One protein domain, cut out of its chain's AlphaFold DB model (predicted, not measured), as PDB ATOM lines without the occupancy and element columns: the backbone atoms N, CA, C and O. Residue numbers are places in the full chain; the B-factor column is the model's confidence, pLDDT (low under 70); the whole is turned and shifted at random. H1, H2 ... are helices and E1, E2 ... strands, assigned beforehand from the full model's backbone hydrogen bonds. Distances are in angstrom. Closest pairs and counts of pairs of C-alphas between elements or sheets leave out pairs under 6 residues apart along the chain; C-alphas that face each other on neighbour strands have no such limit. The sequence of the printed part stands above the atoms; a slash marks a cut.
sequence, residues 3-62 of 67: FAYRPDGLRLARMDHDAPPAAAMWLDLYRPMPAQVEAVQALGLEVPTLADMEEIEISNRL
ATOM      1  N   PHE A   3     -23.342 -43.023 -44.953       96.94
ATOM      2  CA  PHE A   3     -22.843 -43.648 -46.173       96.94
ATOM      3  C   PHE A   3     -21.536 -42.986 -46.596       96.94
ATOM      4  O   PHE A   3     -21.411 -41.766 -46.538       96.94
ATOM      5  N   ALA A   4     -20.579 -43.797 -47.030       97.50
ATOM      6  CA  ALA A   4     -19.268 -43.351 -47.474       97.50
ATOM      7  C   ALA A   4     -19.031 -43.788 -48.918       97.50
ATOM      8  O   ALA A   4     -19.377 -44.910 -49.303       97.50
ATOM      9  N   TYR A   5     -18.442 -42.901 -49.712       98.19
ATOM     10  CA  TYR A   5     -18.168 -43.136 -51.122       98.19
ATOM     11  C   TYR A   5     -16.746 -42.727 -51.477       98.19
ATOM     12  O   TYR A   5     -16.242 -41.698 -51.024       98.19
ATOM     13  N   ARG A   6     -16.133 -43.508 -52.364       97.31
ATOM     14  CA  ARG A   6     -14.842 -43.200 -52.985       97.31
ATOM     15  C   ARG A   6     -14.993 -43.093 -54.504       97.31
ATOM     16  O   ARG A   6     -15.872 -43.753 -55.066       97.31
ATOM     17  N   PRO A   7     -14.156 -42.299 -55.184       97.06
ATOM     18  CA  PRO A   7     -14.142 -42.282 -56.636       97.06
ATOM     19  C   PRO A   7     -13.674 -43.631 -57.198       97.06
ATOM     20  O   PRO A   7     -12.728 -44.241 -56.701       97.06
ATOM     21  N   ASP A   8     -14.348 -44.068 -58.254       96.19
ATOM     22  CA  ASP A   8     -14.011 -45.212 -59.097       96.19
ATOM     23  C   ASP A   8     -14.142 -44.767 -60.561       96.19
ATOM     24  O   ASP A   8     -15.230 -44.742 -61.150       96.19
ATOM     25  N   GLY A   9     -13.037 -44.260 -61.114       95.00
ATOM     26  CA  GLY A   9     -13.034 -43.545 -62.389       95.00
ATOM     27  C   GLY A   9     -13.940 -42.309 -62.346       95.00
ATOM     28  O   GLY A   9     -13.692 -41.375 -61.589       95.00
ATOM     29  N   LEU A  10     -14.997 -42.308 -63.164       95.38
ATOM     30  CA  LEU A  10     -16.007 -41.236 -63.230       95.38
ATOM     31  C   LEU A  10     -17.262 -41.536 -62.391       95.38
ATOM     32  O   LEU A  10     -18.313 -40.934 -62.604       95.38
ATOM     33  N   ARG A  11     -17.194 -42.516 -61.486       96.50
ATOM     34  CA  ARG A  11     -18.312 -42.941 -60.638       96.50
ATOM     35  C   ARG A  11     -17.940 -42.835 -59.170       96.50
ATOM     36  O   ARG A  11     -16.770 -42.759 -58.810       96.50
ATOM     37  N   LEU A  12     -18.958 -42.868 -58.322       97.25
ATOM     38  CA  LEU A  12     -18.803 -43.026 -56.885       97.25
ATOM     39  C   LEU A  12     -19.154 -44.465 -56.518       97.25
ATOM     40  O   LEU A  12     -20.276 -44.915 -56.757       97.25
ATOM     41  N   ALA A  13     -18.191 -45.182 -55.952       97.62
ATOM     42  CA  ALA A  13     -18.395 -46.510 -55.403       97.62
ATOM     43  C   ALA A  13     -18.653 -46.391 -53.901       97.62
ATOM     44  O   ALA A  13     -17.889 -45.746 -53.177       97.62
ATOM     45  N   ARG A  14     -19.735 -47.018 -53.434       97.62
ATOM     46  CA  ARG A  14     -20.045 -47.084 -52.007       97.62
ATOM     47  C   ARG A  14     -19.003 -47.949 -51.300       97.62
ATOM     48  O   ARG A  14     -18.645 -49.014 -51.796       97.62
ATOM     49  N   MET A  15     -18.519 -47.466 -50.167       97.38
ATOM     50  CA  MET A  15     -17.579 -48.169 -49.302       97.38
ATOM     51  C   MET A  15     -18.325 -49.099 -48.339       97.38
ATOM     52  O   MET A  15     -19.519 -48.909 -48.075       97.38
ATOM     53  N   ASP A  16     -17.608 -50.089 -47.810       94.88
ATOM     54  CA  ASP A  16     -18.114 -50.954 -46.745       94.88
ATOM     55  C   ASP A  16     -18.441 -50.139 -45.487       94.88
ATOM     56  O   ASP A  16     -17.898 -49.058 -45.256       94.88
ATOM     57  N   HIS A  17     -19.380 -50.635 -44.681       87.31
ATOM     58  CA  HIS A  17     -19.901 -49.884 -43.535       87.31
ATOM     59  C   HIS A  17     -18.861 -49.661 -42.426       87.31
ATOM     60  O   HIS A  17     -18.945 -48.676 -41.698       87.31
ATOM     61  N   ASP A  18     -17.904 -50.575 -42.300       88.94
ATOM     62  CA  ASP A  18     -16.794 -50.548 -41.349       88.94
ATOM     63  C   ASP A  18     -15.565 -49.792 -41.874       88.94
ATOM     64  O   ASP A  18     -14.606 -49.575 -41.130       88.94
ATOM     65  N   ALA A  19     -15.583 -49.361 -43.140       92.75
ATOM     66  CA  ALA A  19     -14.497 -48.582 -43.701       92.75
ATOM     67  C   ALA A  19     -14.385 -47.213 -42.997       92.75
ATOM     68  O   ALA A  19     -15.399 -46.575 -42.697       92.75
ATOM     69  N   PRO A  20     -13.158 -46.717 -42.755       93.31
ATOM     70  CA  PRO A  20     -12.959 -45.463 -42.045       93.31
ATOM     71  C   PRO A  20     -13.526 -44.276 -42.849       93.31
ATOM     72  O   PRO A  20     -13.160 -44.119 -44.019       93.31
ATOM     73  N   PRO A  21     -14.335 -43.384 -42.236       94.50
ATOM     74  CA  PRO A  21     -14.883 -42.203 -42.911       94.50
ATOM     75  C   PRO A  21     -13.817 -41.292 -43.530       94.50
ATOM     76  O   PRO A  21     -14.054 -40.693 -44.572       94.50
ATOM     77  N   ALA A  22     -12.617 -41.251 -42.941       95.44
ATOM     78  CA  ALA A  22     -11.476 -40.480 -43.442       95.44
ATOM     79  C   ALA A  22     -10.996 -40.900 -44.845       95.44
ATOM     80  O   ALA A  22     -10.312 -40.132 -45.514       95.44
ATOM     81  N   ALA A  23     -11.320 -42.117 -45.295       95.06
ATOM     82  CA  ALA A  23     -10.979 -42.592 -46.635       95.06
ATOM     83  C   ALA A  23     -12.053 -42.250 -47.687       95.06
ATOM     84  O   ALA A  23     -11.864 -42.535 -48.873       95.06
ATOM     85  N   ALA A  24     -13.187 -41.680 -47.270       96.69
ATOM     86  CA  ALA A  24     -14.265 -41.299 -48.165       96.69
ATOM     87  C   ALA A  24     -13.980 -39.946 -48.820       96.69
ATOM     88  O   ALA A  24     -13.520 -39.006 -48.179       96.69
ATOM     89  N   MET A  25     -14.327 -39.828 -50.098       96.00
ATOM     90  CA  MET A  25     -14.388 -38.533 -50.776       96.00
ATOM     91  C   MET A  25     -15.744 -37.851 -50.562       96.00
ATOM     92  O   MET A  25     -15.840 -36.631 -50.639       96.00
ATOM     93  N   TRP A  26     -16.796 -38.632 -50.307       96.75
ATOM     94  CA  TRP A  26     -18.122 -38.115 -49.988       96.75
ATOM     95  C   TRP A  26     -18.757 -38.918 -48.854       96.75
ATOM     96  O   TRP A  26     -18.795 -40.151 -48.896       96.75
ATOM     97  N   LEU A  27     -19.257 -38.192 -47.853       96.94
ATOM     98  CA  LEU A  27     -20.034 -38.702 -46.732       96.94
ATOM     99  C   LEU A  27     -21.469 -38.170 -46.827       96.94
ATOM    100  O   LEU A  27     -21.675 -36.969 -46.996       96.94
ATOM    101  N   ASP A  28     -22.449 -39.063 -46.710       96.75
ATOM    102  CA  ASP A  28     -23.878 -38.733 -46.670       96.75
ATOM    103  C   ASP A  28     -24.474 -39.169 -45.326       96.75
ATOM    104  O   ASP A  28     -24.384 -40.340 -44.932       96.75
ATOM    105  N   LEU A  29     -25.042 -38.204 -44.599       96.44
ATOM    106  CA  LEU A  29     -25.620 -38.380 -43.273       96.44
ATOM    107  C   LEU A  29     -27.134 -38.179 -43.357       96.44
ATOM    108  O   LEU A  29     -27.633 -37.058 -43.377       96.44
ATOM    109  N   TYR A  30     -27.883 -39.278 -43.301       96.00
ATOM    110  CA  TYR A  30     -29.343 -39.245 -43.228       96.00
ATOM    111  C   TYR A  30     -29.818 -39.676 -41.846       96.00
ATOM    112  O   TYR A  30     -29.709 -40.858 -41.505       96.00
ATOM    113  N   ARG A  31     -30.339 -38.736 -41.043       95.12
ATOM    114  CA  ARG A  31     -30.713 -38.959 -39.627       95.12
ATOM    115  C   ARG A  31     -29.617 -39.754 -38.890       95.12
ATOM    116  O   ARG A  31     -29.817 -40.930 -38.559       95.12
ATOM    117  N   PRO A  32     -28.397 -39.197 -38.784       95.38
ATOM    118  CA  PRO A  32     -27.263 -39.895 -38.193       95.38
ATOM    119  C   PRO A  32     -27.517 -40.217 -36.717       95.38
ATOM    120  O   PRO A  32     -28.218 -39.492 -36.016       95.38
ATOM    121  N   MET A  33     -26.946 -41.326 -36.249       95.31
ATOM    122  CA  MET A  33     -26.839 -41.596 -34.812       95.31
ATOM    123  C   MET A  33     -25.721 -40.729 -34.209       95.31
ATOM    124  O   MET A  33     -24.799 -40.384 -34.948       95.31
ATOM    125  N   PRO A  34     -25.721 -40.448 -32.892       96.06
ATOM    126  CA  PRO A  34     -24.676 -39.637 -32.257       96.06
ATOM    127  C   PRO A  34     -23.249 -40.096 -32.593       96.06
ATOM    128  O   PRO A  34     -22.450 -39.303 -33.069       96.06
ATOM    129  N   ALA A  35     -22.974 -41.403 -32.521       95.56
ATOM    130  CA  ALA A  35     -21.666 -41.963 -32.880       95.56
ATOM    131  C   ALA A  35     -21.260 -41.719 -34.351       95.56
ATOM    132  O   ALA A  35     -20.079 -41.635 -34.671       95.56
ATOM    133  N   GLN A  36     -22.229 -41.608 -35.268       95.56
ATOM    134  CA  GLN A  36     -21.959 -41.283 -36.675       95.56
ATOM    135  C   GLN A  36     -21.604 -39.803 -36.842       95.56
ATOM    136  O   GLN A  36     -20.759 -39.484 -37.670       95.56
ATOM    137  N   VAL A  37     -22.230 -38.921 -36.058       96.81
ATOM    138  CA  VAL A  37     -21.882 -37.494 -36.010       96.81
ATOM    139  C   VAL A  37     -20.475 -37.318 -35.441       96.81
ATOM    140  O   VAL A  37     -19.645 -36.674 -36.075       96.81
ATOM    141  N   GLU A  38     -20.176 -37.969 -34.315       96.00
ATOM    142  CA  GLU A  38     -18.851 -37.943 -33.679       96.00
ATOM    143  C   GLU A  38     -17.745 -38.426 -34.627       96.00
ATOM    144  O   GLU A  38     -16.690 -37.804 -34.718       96.00
ATOM    145  N   ALA A  39     -17.992 -39.496 -35.390       95.12
ATOM    146  CA  ALA A  39     -17.024 -40.016 -36.356       95.12
ATOM    147  C   ALA A  39     -16.682 -39.013 -37.472       95.12
ATOM    148  O   ALA A  39     -15.557 -39.013 -37.968       95.12
ATOM    149  N   VAL A  40     -17.634 -38.163 -37.868       96.06
ATOM    150  CA  VAL A  40     -17.411 -37.105 -38.867       96.06
ATOM    151  C   VAL A  40     -16.753 -35.886 -38.234       96.06
ATOM    152  O   VAL A  40     -15.810 -35.346 -38.805       96.06
ATOM    153  N   GLN A  41     -17.167 -35.501 -37.026       96.62
ATOM    154  CA  GLN A  41     -16.532 -34.417 -36.271       96.62
ATOM    155  C   GLN A  41     -15.069 -34.714 -35.931       96.62
ATOM    156  O   GLN A  41     -14.238 -33.808 -35.931       96.62
ATOM    157  N   ALA A  42     -14.709 -35.987 -35.748       96.25
ATOM    158  CA  ALA A  42     -13.321 -36.419 -35.593       96.25
ATOM    159  C   ALA A  42     -12.440 -36.140 -36.831       96.25
ATOM    160  O   ALA A  42     -11.215 -36.149 -36.715       96.25
ATOM    161  N   LEU A  43     -13.035 -35.862 -38.001       95.44
ATOM    162  CA  LEU A  43     -12.323 -35.397 -39.199       95.44
ATOM    163  C   LEU A  43     -12.026 -33.886 -39.169       95.44
ATOM    164  O   LEU A  43     -11.411 -33.376 -40.100       95.44
ATOM    165  N   GLY A  44     -12.468 -33.175 -38.127       94.50
ATOM    166  CA  GLY A  44     -12.367 -31.718 -38.019       94.50
ATOM    167  C   GLY A  44     -13.483 -30.961 -38.741       94.50
ATOM    168  O   GLY A  44     -13.329 -29.773 -38.991       94.50
ATOM    169  N   LEU A  45     -14.582 -31.637 -39.095       92.19
ATOM    170  CA  LEU A  45     -15.737 -31.045 -39.775       92.19
ATOM    171  C   LEU A  45     -16.886 -30.828 -38.789       92.19
ATOM    172  O   LEU A  45     -17.287 -31.760 -38.093       92.19
ATOM    173  N   GLU A  46     -17.473 -29.637 -38.765       92.81
ATOM    174  CA  GLU A  46     -18.698 -29.411 -38.001       92.81
ATOM    175  C   GLU A  46     -19.911 -30.009 -38.731       92.81
ATOM    176  O   GLU A  46     -20.095 -29.834 -39.937       92.81
ATOM    177  N   VAL A  47     -20.745 -30.746 -37.996       94.62
ATOM    178  CA  VAL A  47     -22.023 -31.264 -38.497       94.62
ATOM    179  C   VAL A  47     -23.127 -30.404 -37.879       94.62
ATOM    180  O   VAL A  47     -23.270 -30.447 -36.655       94.62
ATOM    181  N   PRO A  48     -23.899 -29.648 -38.681       94.06
ATOM    182  CA  PRO A  48     -24.922 -28.752 -38.154       94.06
ATOM    183  C   PRO A  48     -26.029 -29.534 -37.444       94.06
ATOM    184  O   PRO A  48     -26.383 -30.655 -37.832       94.06
ATOM    185  N   THR A  49     -26.596 -28.932 -36.403       93.88
ATOM    186  CA  THR A  49     -27.777 -29.467 -35.724       93.88
ATOM    187  C   THR A  49     -29.036 -29.235 -36.563       93.88
ATOM    188  O   THR A  49     -29.054 -28.438 -37.499       93.88
ATOM    189  N   LEU A  50     -30.134 -29.918 -36.217       92.69
ATOM    190  CA  LEU A  50     -31.421 -29.680 -36.879       92.69
ATOM    191  C   LEU A  50     -31.888 -28.224 -36.710       92.69
ATOM    192  O   LEU A  50     -32.442 -27.669 -37.650       92.69
ATOM    193  N   ALA A  51     -31.638 -27.619 -35.545       93.25
ATOM    194  CA  ALA A  51     -32.003 -26.231 -35.279       93.25
ATOM    195  C   ALA A  51     -31.234 -25.270 -36.199       93.25
ATOM    196  O   ALA A  51     -31.858 -24.423 -36.829       93.25
ATOM    197  N   ASP A  52     -29.921 -25.472 -36.370       93.38
ATOM    198  CA  ASP A  52     -29.096 -24.654 -37.276       93.38
ATOM    199  C   ASP A  52     -29.593 -24.750 -38.731       93.38
ATOM    200  O   ASP A  52     -29.604 -23.776 -39.477       93.38
ATOM    201  N   MET A  53     -30.054 -25.937 -39.147       92.81
ATOM    202  CA  MET A  53     -30.593 -26.160 -40.494       92.81
ATOM    203  C   MET A  53     -31.962 -25.499 -40.734       92.81
ATOM    204  O   MET A  53     -32.329 -25.264 -41.892       92.81
ATOM    205  N   GLU A  54     -32.741 -25.245 -39.679       94.38
ATOM    206  CA  GLU A  54     -34.060 -24.603 -39.762       94.38
ATOM    207  C   GLU A  54     -33.965 -23.083 -39.951       94.38
ATOM    208  O   GLU A  54     -34.907 -22.473 -40.466       94.38
ATOM    209  N   GLU A  55     -32.820 -22.479 -39.626       94.62
ATOM    210  CA  GLU A  55     -32.560 -21.058 -39.849       94.62
ATOM    211  C   GLU A  55     -32.628 -20.710 -41.349       94.62
ATOM    212  O   GLU A  55     -32.245 -21.486 -42.237       94.62
ATOM    213  N   ILE A  56     -33.179 -19.539 -41.675       93.19
ATOM    214  CA  ILE A  56     -33.431 -19.092 -43.061       93.19
ATOM    215  C   ILE A  56     -32.503 -17.955 -43.490       93.19
ATOM    216  O   ILE A  56     -32.400 -17.626 -44.673       93.19
ATOM    217  N   GLU A  57     -31.825 -17.362 -42.521       94.44
ATOM    218  CA  GLU A  57     -30.903 -16.257 -42.637       94.44
ATOM    219  C   GLU A  57     -29.714 -16.686 -43.503       94.44
ATOM    220  O   GLU A  57     -29.037 -17.679 -43.235       94.44
ATOM    221  N   ILE A  58     -29.443 -15.929 -44.572       92.00
ATOM    222  CA  ILE A  58     -28.402 -16.282 -45.553       92.00
ATOM    223  C   ILE A  58     -27.035 -16.448 -44.883       92.00
ATOM    224  O   ILE A  58     -26.291 -17.345 -45.267       92.00
ATOM    225  N   SER A  59     -26.723 -15.631 -43.873       90.50
ATOM    226  CA  SER A  59     -25.468 -15.720 -43.115       90.50
ATOM    227  C   SER A  59     -25.267 -17.068 -42.426       90.50
ATOM    228  O   SER A  59     -24.127 -17.488 -42.263       90.50
ATOM    229  N   ASN A  60     -26.355 -17.744 -42.056       89.31
ATOM    230  CA  ASN A  60     -26.324 -18.998 -41.307       89.31
ATOM    231  C   ASN A  60     -26.343 -20.209 -42.258       89.31
ATOM    232  O   ASN A  60     -25.946 -21.308 -41.889       89.31
ATOM    233  N   ARG A  61     -26.726 -19.996 -43.527       91.06
ATOM    234  CA  ARG A  61     -26.694 -21.015 -44.590       91.06
ATOM    235  C   ARG A  61     -25.435 -20.983 -45.445       91.06
ATOM    236  O   ARG A  61     -24.981 -22.026 -45.904       91.06
ATOM    237  N   LEU A  62     -24.922 -19.790 -45.736       90.75
ATOM    238  CA  LEU A  62     -23.807 -19.566 -46.651       90.75
ATOM    239  C   LEU A  62     -22.804 -18.625 -45.997       90.75
ATOM    240  O   LEU A  62     -22.982 -17.407 -45.976       90.75
TER     241      LEU A  62
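Overview. This is residues 3 to 62 of the 67 residues of the protein "Magnesium transporter" of Gemmobacter megaterium (UniProt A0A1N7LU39). A small, twisted sheet of three short strands, E1, E2 and E3, makes one end of this domain, and helix H1 only grazes it; from there residues 42 to 49 lead away to a small tail of two short helices, H2 and H3, which makes the other end and does not fold back onto the sheet. The sheet is stepped: E1 pairs with E3 over its residues 3 to 5 and with E2 over its residues 5 to 8, and the part of the tail that sticks out is residues 54 to 59. The printed part has 60 residues, with three named strands and three named helices in the order E1 E2 E3 H1 H2 H3; the sheet runs E2 E1 E3, antiparallel throughout, and the class is mixed, helices and strands. The whole is loose, with a radius of gyration of the C-alphas of 13.6 A and spans of 38 by 27 by 20 A.

Arrangement. Begin at the first printed residue with E1, residues 3 to 8, the inner strand of the sheet. After a tight link of two residues comes E2, residues 11 to 14, antiparallel to E1 at 141 degrees between their directions; the two form a hairpin. Look across this pair for N 8 and O 11, 2.8 A apart, and N 13 and O 6, 2.9 A apart, both within hydrogen-bond range; the C-alphas of Arg 14 and Tyr 5 face each other at 4.5 A. A long link of 11 residues leads to E3, residues 26 to 29, antiparallel to E1 at 162 degrees. Here N 3 and O 28 are 2.9 A apart and N 26 and O 5 are 3.2 A apart, within hydrogen-bond range, and the C-alphas of Ala 4 and Leu 27 face each other at 4.8 A. E2 and E3 are the edge strands and are apart, but only just, their closest C-alphas being 8.5 A from each other. The sheet is only just strongly twisted, its C-alphas lying up to 4.0 A off the best plane. Next find H1, residues 34 to 41, which is only just on the sheet, with 5 pairs of C-alphas within 10 A; it only grazes the sheet, with its residues 36 to 40. H2, residues 50 to 54, is not on the sheet and is apart from H1. H3, residues 58 to 61, is not on the sheet either; it is close to H2 but not clearly touching, the closest C-alphas being those of Asp 52 and Asn 60, 7.5 A apart. In H1 and H2 every O i to N i+4 pair is within hydrogen-bond range; H3 is too short for such a pair, and its one O i to N i+3 pair is within range.

Along the chain. Find C-alpha 3 at (-22.843, -43.648, -46.173); from there E1 runs 15.7 A to C-alpha 8. E2 runs 9.7 A from Arg 11 to Arg 14, and E3 10.1 A from Trp 26 to Leu 29. Find C-alpha 34 at (-24.676, -39.637, -32.257), where H1 begins; it measures 10.5 A to Gln 41. H2 covers 6.4 A from Leu 50 to Glu 54, and H3 covers 5.1 A from Ile 58 to Arg 61, ending at C-alpha 61 at (-26.694, -21.015, -44.590).

Size, cuts and confidence. The two C-alphas farthest apart are those of Gly 9 and Glu 57, 38.1 A. Residues 54 to 59 stand free. The one long link joins E2 to E3; the link from H1 to H2, 8 residues, is short, and the link from H2 to H3 is tight. The printed part has no cut. Its mean pLDDT is 94.8, and no printed residue is under 70.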